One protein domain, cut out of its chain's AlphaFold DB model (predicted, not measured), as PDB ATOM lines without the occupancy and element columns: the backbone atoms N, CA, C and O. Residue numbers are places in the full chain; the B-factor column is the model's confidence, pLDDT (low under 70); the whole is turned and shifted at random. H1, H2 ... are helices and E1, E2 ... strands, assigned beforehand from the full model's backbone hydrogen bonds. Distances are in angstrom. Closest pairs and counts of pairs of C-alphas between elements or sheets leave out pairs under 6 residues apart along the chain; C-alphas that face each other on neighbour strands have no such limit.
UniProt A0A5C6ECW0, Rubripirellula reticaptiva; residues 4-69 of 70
ATOM      1  N   LYS A   4     152.100 153.949 186.553       96.12
ATOM      2  CA  LYS A   4     152.853 155.209 186.505       96.12
ATOM      3  C   LYS A   4     152.602 155.984 185.206       96.12
ATOM      4  O   LYS A   4     152.215 157.146 185.264       96.12
ATOM      5  N   ARG A   5     152.706 155.316 184.050       96.44
ATOM      6  CA  ARG A   5     152.465 155.940 182.740       96.44
ATOM      7  C   ARG A   5     151.029 156.450 182.590       96.44
ATOM      8  O   ARG A   5     150.830 157.524 182.047       96.44
ATOM      9  N   ARG A   6     150.025 155.713 183.086       95.56
ATOM     10  CA  ARG A   6     148.616 156.161 183.059       95.56
ATOM     11  C   ARG A   6     148.412 157.447 183.855       95.56
ATOM     12  O   ARG A   6     147.729 158.347 183.381       95.56
ATOM     13  N   ILE A   7     149.019 157.529 185.036       96.19
ATOM     14  CA  ILE A   7     148.943 158.714 185.896       96.19
ATOM     15  C   ILE A   7     149.644 159.906 185.235       96.19
ATOM     16  O   ILE A   7     149.100 161.004 185.237       96.19
ATOM     17  N   GLU A   8     150.826 159.699 184.650       95.88
ATOM     18  CA  GLU A   8     151.561 160.745 183.928       95.88
ATOM     19  C   GLU A   8     150.763 161.271 182.728       95.88
ATOM     20  O   GLU A   8     150.613 162.482 182.583       95.88
ATOM     21  N   THR A   9     150.180 160.378 181.921       94.44
ATOM     22  CA  THR A   9     149.319 160.770 180.798       94.44
ATOM     23  C   THR A   9     148.087 161.534 181.274       94.44
ATOM     24  O   THR A   9     147.825 162.616 180.762       94.44
ATOM     25  N   ALA A  10     147.370 161.033 182.284       93.12
ATOM     26  CA  ALA A  10     146.185 161.712 182.806       93.12
ATOM     27  C   ALA A  10     146.511 163.115 183.342       93.12
ATOM     28  O   ALA A  10     145.755 164.050 183.108       93.12
ATOM     29  N   LYS A  11     147.656 163.293 184.013       93.75
ATOM     30  CA  LYS A  11     148.111 164.616 184.464       93.75
ATOM     31  C   LYS A  11     148.440 165.542 183.294       93.75
ATOM     32  O   LYS A  11     148.032 166.697 183.314       93.75
ATOM     33  N   ALA A  12     149.139 165.040 182.278       92.12
ATOM     34  CA  ALA A  12     149.481 165.821 181.089       92.12
ATOM     35  C   ALA A  12     148.235 166.260 180.294       92.12
ATOM     36  O   ALA A  12     148.206 167.371 179.773       92.12
ATOM     37  N   MET A  13     147.186 165.430 180.255       92.00
ATOM     38  CA  MET A  13     145.914 165.744 179.587       92.00
ATOM     39  C   MET A  13     145.157 166.928 180.215       92.00
ATOM     40  O   MET A  13     144.300 167.502 179.560       92.00
ATOM     41  N   PHE A  14     145.452 167.332 181.448       89.44
ATOM     42  CA  PHE A  14     144.755 168.449 182.107       89.44
ATOM     43  C   PHE A  14     145.725 169.497 182.671       89.44
ATOM     44  O   PHE A  14     145.367 170.284 183.548       89.44
ATOM     45  N   ALA A  15     146.973 169.499 182.193       91.00
ATOM     46  CA  ALA A  15     147.974 170.482 182.589       91.00
ATOM     47  C   ALA A  15     147.610 171.887 182.077       91.00
ATOM     48  O   ALA A  15     146.963 172.036 181.040       91.00
ATOM     49  N   ASP A  16     148.037 172.916 182.811       91.94
ATOM     50  CA  ASP A  16     147.946 174.329 182.414       91.94
ATOM     51  C   ASP A  16     146.527 174.829 182.083       91.94
ATOM     52  O   ASP A  16     146.349 175.763 181.305       91.94
ATOM     53  N   GLY A  17     145.498 174.202 182.665       90.12
ATOM     54  CA  GLY A  17     144.097 174.553 182.412       90.12
ATOM     55  C   GLY A  17     143.584 174.143 181.028       90.12
ATOM     56  O   GLY A  17     142.503 174.579 180.633       90.12
ATOM     57  N   LYS A  18     144.332 173.308 180.293       94.62
ATOM     58  CA  LYS A  18     143.935 172.810 178.972       94.62
ATOM     59  C   LYS A  18     142.836 171.757 179.070       94.62
ATOM     60  O   LYS A  18     142.776 170.974 180.020       94.62
ATOM     61  N   GLY A  19     141.975 171.737 178.056       94.25
ATOM     62  CA  GLY A  19     140.869 170.793 177.925       94.25
ATOM     63  C   GLY A  19     141.127 169.654 176.938       94.25
ATOM     64  O   GLY A  19     142.190 169.542 176.324       94.25
ATOM     65  N   MET A  20     140.093 168.832 176.756       94.94
ATOM     66  CA  MET A  20     140.030 167.765 175.757       94.94
ATOM     67  C   MET A  20     139.013 168.122 174.674       94.94
ATOM     68  O   MET A  20     137.912 168.579 174.983       94.94
ATOM     69  N   LEU A  21     139.361 167.870 173.414       95.12
ATOM     70  CA  LEU A  21     138.442 168.017 172.290       95.12
ATOM     71  C   LEU A  21     137.763 166.681 171.972       95.12
ATOM     72  O   LEU A  21     138.430 165.722 171.589       95.12
ATOM     73  N   ALA A  22     136.439 166.618 172.093       94.69
ATOM     74  CA  ALA A  22     135.661 165.467 171.645       94.69
ATOM     75  C   ALA A  22     135.367 165.594 170.144       94.69
ATOM     76  O   ALA A  22     134.623 166.478 169.721       94.69
ATOM     77  N   MET A  23     135.997 164.733 169.349       92.88
ATOM     78  CA  MET A  23     135.811 164.617 167.905       92.88
ATOM     79  C   MET A  23     135.469 163.164 167.537       92.88
ATOM     80  O   MET A  23     135.730 162.705 166.437       92.88
ATOM     81  N   ASP A  24     134.888 162.396 168.442       93.69
ATOM     82  CA  ASP A  24     134.551 160.974 168.304       93.69
ATOM     83  C   ASP A  24     133.181 160.743 167.648       93.69
ATOM     84  O   ASP A  24     132.463 159.787 167.921       93.69
ATOM     85  N   GLU A  25     132.782 161.656 166.764       91.56
ATOM     86  CA  GLU A  25     131.540 161.524 166.018       91.56
ATOM     87  C   GLU A  25     131.652 160.418 164.976       91.56
ATOM     88  O   GLU A  25     132.370 160.571 163.984       91.56
ATOM     89  N   ASN A  26     130.853 159.369 165.166       91.75
ATOM     90  CA  ASN A  26     130.671 158.343 164.151       91.75
ATOM     91  C   ASN A  26     130.043 158.887 162.862       91.75
ATOM     92  O   ASN A  26     129.394 159.943 162.836       91.75
ATOM     93  N   ASP A  27     130.173 158.109 161.790       90.88
ATOM     94  CA  ASP A  27     129.694 158.458 160.453       90.88
ATOM     95  C   ASP A  27     128.224 158.891 160.421       90.88
ATOM     96  O   ASP A  27     127.876 159.878 159.763       90.88
ATOM     97  N   ALA A  28     127.353 158.200 161.160       92.75
ATOM     98  CA  ALA A  28     125.930 158.523 161.217       92.75
ATOM     99  C   ALA A  28     125.671 159.881 161.895       92.75
ATOM    100  O   ALA A  28     124.820 160.655 161.448       92.75
ATOM    101  N   THR A  29     126.406 160.188 162.963       93.50
ATOM    102  CA  THR A  29     126.280 161.439 163.723       93.50
ATOM    103  C   THR A  29     126.845 162.609 162.928       93.50
ATOM    104  O   THR A  29     126.167 163.629 162.776       93.50
ATOM    105  N   CYS A  30     128.033 162.438 162.346       93.12
ATOM    106  CA  CYS A  30     128.676 163.443 161.506       93.12
ATOM    107  C   CYS A  30     127.818 163.764 160.268       93.12
ATOM    108  O   CYS A  30     127.553 164.927 159.962       93.12
ATOM    109  N   SER A  31     127.255 162.739 159.617       93.00
ATOM    110  CA  SER A  31     126.383 162.908 158.448       93.00
ATOM    111  C   SER A  31     125.116 163.708 158.764       93.00
ATOM    112  O   SER A  31     124.713 164.561 157.968       93.00
ATOM    113  N   LYS A  32     124.497 163.500 159.936       95.25
ATOM    114  CA  LYS A  32     123.343 164.308 160.376       95.25
ATOM    115  C   LYS A  32     123.709 165.787 160.510       95.25
ATOM    116  O   LYS A  32     122.960 166.639 160.036       95.25
ATOM    117  N   ARG A  33     124.871 166.087 161.099       94.69
ATOM    118  CA  ARG A  33     125.371 167.465 161.241       94.69
ATOM    119  C   ARG A  33     125.664 168.101 159.886       94.69
ATOM    120  O   ARG A  33     125.277 169.240 159.657       94.69
ATOM    121  N   PHE A  34     126.273 167.351 158.970       95.94
ATOM    122  CA  PHE A  34     126.566 167.826 157.617       95.94
ATOM    123  C   PHE A  34     125.294 168.101 156.813       95.94
ATOM    124  O   PHE A  34     125.189 169.159 156.199       95.94
ATOM    125  N   SER A  35     124.298 167.214 156.882       95.81
ATOM    126  CA  SER A  35     123.001 167.413 156.216       95.81
ATOM    127  C   SER A  35     122.301 168.683 156.685       95.81
ATOM    128  O   SER A  35     121.853 169.477 155.862       95.81
ATOM    129  N   ALA A  36     122.291 168.928 158.000       96.31
ATOM    130  CA  ALA A  36     121.704 170.136 158.575       96.31
ATOM    131  C   ALA A  36     122.364 171.435 158.068       96.31
ATOM    132  O   ALA A  36     121.760 172.497 158.165       96.31
ATOM    133  N   GLN A  37     123.587 171.352 157.532       95.19
ATOM    134  CA  GLN A  37     124.354 172.471 156.977       95.19
ATOM    135  C   GLN A  37     124.462 172.426 155.440       95.19
ATOM    136  O   GLN A  37     125.196 173.218 154.854       95.19
ATOM    137  N   GLY A  38     123.775 171.493 154.767       95.06
ATOM    138  CA  GLY A  38     123.855 171.324 153.310       95.06
ATOM    139  C   GLY A  38     125.217 170.830 152.800       95.06
ATOM    140  O   GLY A  38     125.538 170.997 151.625       95.06
ATOM    141  N   ILE A  39     126.036 170.229 153.667       95.06
ATOM    142  CA  ILE A  39     127.357 169.698 153.319       95.06
ATOM    143  C   ILE A  39     127.199 168.270 152.767       95.06
ATOM    144  O   ILE A  39     126.519 167.448 153.388       95.06
ATOM    145  N   PRO A  40     127.855 167.920 151.643       94.44
ATOM    146  CA  PRO A  40     127.852 166.551 151.133       94.44
ATOM    147  C   PRO A  40     128.368 165.531 152.163       94.44
ATOM    148  O   PRO A  40     129.449 165.694 152.729       94.44
ATOM    149  N   GLN A  41     127.626 164.441 152.370       94.50
ATOM    150  CA  GLN A  41     127.942 163.379 153.337       94.50
ATOM    151  C   GLN A  41     128.938 162.350 152.771       94.50
ATOM    152  O   GLN A  41     128.652 161.161 152.674       94.50
ATOM    153  N   MET A  42     130.120 162.809 152.365       93.25
ATOM    154  CA  MET A  42     131.190 161.956 151.831       93.25
ATOM    155  C   MET A  42     132.368 161.878 152.805       93.25
ATOM    156  O   MET A  42     132.641 162.837 153.525       93.25
ATOM    157  N   GLU A  43     133.088 160.757 152.800       91.38
ATOM    158  CA  GLU A  43     134.243 160.506 153.678       91.38
ATOM    159  C   GLU A  43     135.274 161.637 153.619       91.38
ATOM    160  O   GLU A  43     135.650 162.198 154.647       91.38
ATOM    161  N   LYS A  44     135.622 162.088 152.406       94.19
ATOM    162  CA  LYS A  44     136.539 163.218 152.215       94.19
ATOM    163  C   LYS A  44     136.088 164.481 152.962       94.19
ATOM    164  O   LYS A  44     136.926 165.184 153.501       94.19
ATOM    165  N   ARG A  45     134.783 164.777 153.038       94.19
ATOM    166  CA  ARG A  45     134.288 165.953 153.779       94.19
ATOM    167  C   ARG A  45     134.468 165.786 155.284       94.19
ATOM    168  O   ARG A  45     134.729 166.773 155.962       94.19
ATOM    169  N   ARG A  46     134.346 164.558 155.799       92.56
ATOM    170  CA  ARG A  46     134.621 164.255 157.211       92.56
ATOM    171  C   ARG A  46     136.107 164.432 157.505       92.56
ATOM    172  O   ARG A  46     136.440 165.104 158.471       92.56
ATOM    173  N   HIS A  47     136.982 163.938 156.629       92.62
ATOM    174  CA  HIS A  47     138.422 164.180 156.725       92.62
ATOM    175  C   HIS A  47     138.757 165.679 156.667       92.62
ATOM    176  O   HIS A  47     139.401 166.184 157.577       92.62
ATOM    177  N   ASP A  48     138.271 166.405 155.653       94.75
ATOM    178  CA  ASP A  48     138.502 167.850 155.491       94.75
ATOM    179  C   ASP A  48     138.023 168.642 156.730       94.75
ATOM    180  O   ASP A  48     138.681 169.586 157.162       94.75
ATOM    181  N   TYR A  49     136.893 168.253 157.335       94.00
ATOM    182  CA  TYR A  49     136.383 168.862 158.568       94.00
ATOM    183  C   TYR A  49     137.305 168.625 159.771       94.00
ATOM    184  O   TYR A  49     137.600 169.562 160.513       94.00
ATOM    185  N   ARG A  50     137.782 167.388 159.959       94.12
ATOM    186  CA  ARG A  50     138.715 167.041 161.040       94.12
ATOM    187  C   ARG A  50     140.062 167.740 160.849       94.12
ATOM    188  O   ARG A  50     140.578 168.306 161.810       94.12
ATOM    189  N   ASP A  51     140.569 167.766 159.616       95.12
ATOM    190  CA  ASP A  51     141.807 168.449 159.218       95.12
ATOM    191  C   ASP A  51     141.741 169.954 159.514       95.12
ATOM    192  O   ASP A  51     142.620 170.508 160.175       95.12
ATOM    193  N   MET A  52     140.639 170.609 159.137       95.81
ATOM    194  CA  MET A  52     140.389 172.018 159.460       95.81
ATOM    195  C   MET A  52     140.460 172.286 160.971       95.81
ATOM    196  O   MET A  52     141.023 173.296 161.398       95.81
ATOM    197  N   ILE A  53     139.906 171.394 161.799       95.25
ATOM    198  CA  ILE A  53     139.964 171.565 163.251       95.25
ATOM    199  C   ILE A  53     141.406 171.420 163.739       95.25
ATOM    200  O   ILE A  53     141.909 172.346 164.369       95.25
ATOM    201  N   VAL A  54     142.098 170.320 163.427       94.50
ATOM    202  CA  VAL A  54     143.448 170.051 163.969       94.50
ATOM    203  C   VAL A  54     144.516 171.027 163.474       94.50
ATOM    204  O   VAL A  54     145.498 171.261 164.176       94.50
ATOM    205  N   THR A  55     144.318 171.637 162.306       95.81
ATOM    206  CA  THR A  55     145.215 172.663 161.749       95.81
ATOM    207  C   THR A  55     144.937 174.076 162.280       95.81
ATOM    208  O   THR A  55     145.646 175.021 161.922       95.81
ATOM    209  N   THR A  56     143.948 174.249 163.166       97.31
ATOM    210  CA  THR A  56     143.637 175.549 163.775       97.31
ATOM    211  C   THR A  56     144.845 176.092 164.545       97.31
ATOM    212  O   THR A  56     145.355 175.482 165.488       97.31
ATOM    213  N   ARG A  57     145.306 177.288 164.165       97.25
ATOM    214  CA  ARG A  57     146.440 177.951 164.820       97.25
ATOM    215  C   ARG A  57     146.127 178.227 166.294       97.25
ATOM    216  O   ARG A  57     145.093 178.806 166.605       97.25
ATOM    217  N   GLY A  58     147.051 177.863 167.184       95.75
ATOM    218  CA  GLY A  58     146.904 178.066 168.630       95.75
ATOM    219  C   GLY A  58     145.982 177.054 169.317       95.75
ATOM    220  O   GLY A  58     145.747 177.160 170.514       95.75
ATOM    221  N   LEU A  59     145.479 176.037 168.604       94.88
ATOM    222  CA  LEU A  59     144.616 175.013 169.198       94.88
ATOM    223  C   LEU A  59     145.279 174.328 170.407       94.88
ATOM    224  O   LEU A  59     144.648 174.143 171.446       94.88
ATOM    225  N   SER A  60     146.577 174.027 170.304       93.06
ATOM    226  CA  SER A  60     147.381 173.410 171.368       93.06
ATOM    227  C   SER A  60     147.525 174.255 172.635       93.06
ATOM    228  O   SER A  60     147.963 173.741 173.666       93.06
ATOM    229  N   ASP A  61     147.208 175.548 172.573       94.31
ATOM    230  CA  ASP A  61     147.254 176.436 173.734       94.31
ATOM    231  C   ASP A  61     146.047 176.188 174.647       94.31
ATOM    232  O   ASP A  61     146.150 176.352 175.859       94.31
ATOM    233  N   CYS A  62     144.942 175.698 174.075       93.81
ATOM    234  CA  CYS A  62     143.679 175.451 174.768       93.81
ATOM    235  C   CYS A  62     143.402 173.963 175.023       93.81
ATOM    236  O   CYS A  62     142.729 173.631 176.000       93.81
ATOM    237  N   ILE A  63     143.883 173.064 174.156       95.19
ATOM    238  CA  ILE A  63     143.649 171.619 174.287       95.19
ATOM    239  C   ILE A  63     144.951 170.824 174.334       95.19
ATOM    240  O   ILE A  63     145.934 171.142 173.668       95.19
ATOM    241  N   SER A  64     144.945 169.767 175.134       94.38
ATOM    242  CA  SER A  64     146.074 168.852 175.350       94.38
ATOM    243  C   SER A  64     145.899 167.515 174.618       94.38
ATOM    244  O   SER A  64     146.852 166.748 174.479       94.38
ATOM    245  N   GLY A  65     144.682 167.227 174.156       92.88
ATOM    246  CA  GLY A  65     144.333 165.975 173.512       92.88
ATOM    247  C   GLY A  65     142.975 166.024 172.827       92.88
ATOM    248  O   GLY A  65     142.178 166.949 173.006       92.88
ATOM    249  N   MET A  66     142.725 164.990 172.031       94.62
ATOM    250  CA  MET A  66     141.492 164.807 171.278       94.62
ATOM    251  C   MET A  66     141.011 163.363 171.393       94.62
ATOM    252  O   MET A  66     141.823 162.439 171.460       94.62
ATOM    253  N   ILE A  67     139.697 163.183 171.435       94.81
ATOM    254  CA  ILE A  67     139.034 161.884 171.330       94.81
ATOM    255  C   ILE A  67     138.596 161.755 169.877       94.81
ATOM    256  O   ILE A  67     137.936 162.654 169.358       94.81
ATOM    257  N   VAL A  68     139.015 160.686 169.215       90.88
ATOM    258  CA  VAL A  68     138.743 160.442 167.797       90.88
ATOM    259  C   VAL A  68     138.003 159.123 167.642       90.88
ATOM    260  O   VAL A  68     138.193 158.214 168.452       90.88
ATOM    261  N   ASP A  69     137.145 159.070 166.628       87.25
ATOM    262  CA  ASP A  69     136.517 157.829 166.170       87.25
ATOM    263  C   ASP A  69     137.528 157.030 165.329       87.25
ATOM    264  O   ASP A  69     138.555 157.588 164.922       87.25
TER     265      ASP A  69
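This is residues 4 to 69 of the 70 residues of a protein of Rubripirellula reticaptiva (UniProt A0A5C6ECW0). A narrow ribbon of two parallel strands, E1 and E2, forms the middle of a loose, elongated model, with helix H1 sticking out beyond one end through residues 4 to 11 and H2 lying toward the other end. The chain leaves E1 for H2, turns a corner into H3, and comes back through H3 and the short H4 to E2; few contacts join these parts. The 66 printed residues hold four named helices and two named strands, in the order H1, E1, H2, H3, H4, E2, and the class is mixed, helices and strands. The radius of gyration of the C-alphas is 14.6 A, and the spans are 44 by 24 by 17 A.

E1 is residues 19 to 23, 12.8 A long, and E2 is residues 63 to 68, 13.8 A, ending with C-alpha 68 at (138.743, 160.442, 167.797). H3, residues 43 to 54, measures 16.8 A; H2, residues 27 to 36, 14.3 A; H4 is residues 59 to 62. H1, residues 4 to 12, is 12.4 A long and begins with C-alpha 4 at (152.853, 155.209, 186.505).

E1 and E2 are parallel at 23 degrees, with N 23 and O 67 at 2.8 A and N 64 and O 19 at 3.0 A, within hydrogen-bond range. E1, H2, H3, H4 and E2 make a strand-helix-strand unit, two parallel neighbour strands with helices between. The closest C-alphas of E1 and H3, Met 23 and Arg 50, are 7.8 A apart. H2 and H3 are close but not clearly touching, Cys 30 to Arg 46 at 7.4 A between C-alphas, about perpendicular at 85 degrees. H3 and H4 meet only through their link. H1 and H3 are apart. In H1, H2 and H3 every O i to N i+4 pair is within hydrogen-bond range; H4 is too short for one.

The C-alphas farthest apart, Lys 4 and Gly 38, are 46.9 A apart. The printed part has no cut, no link is long, and no printed residue is under 70 in pLDDT.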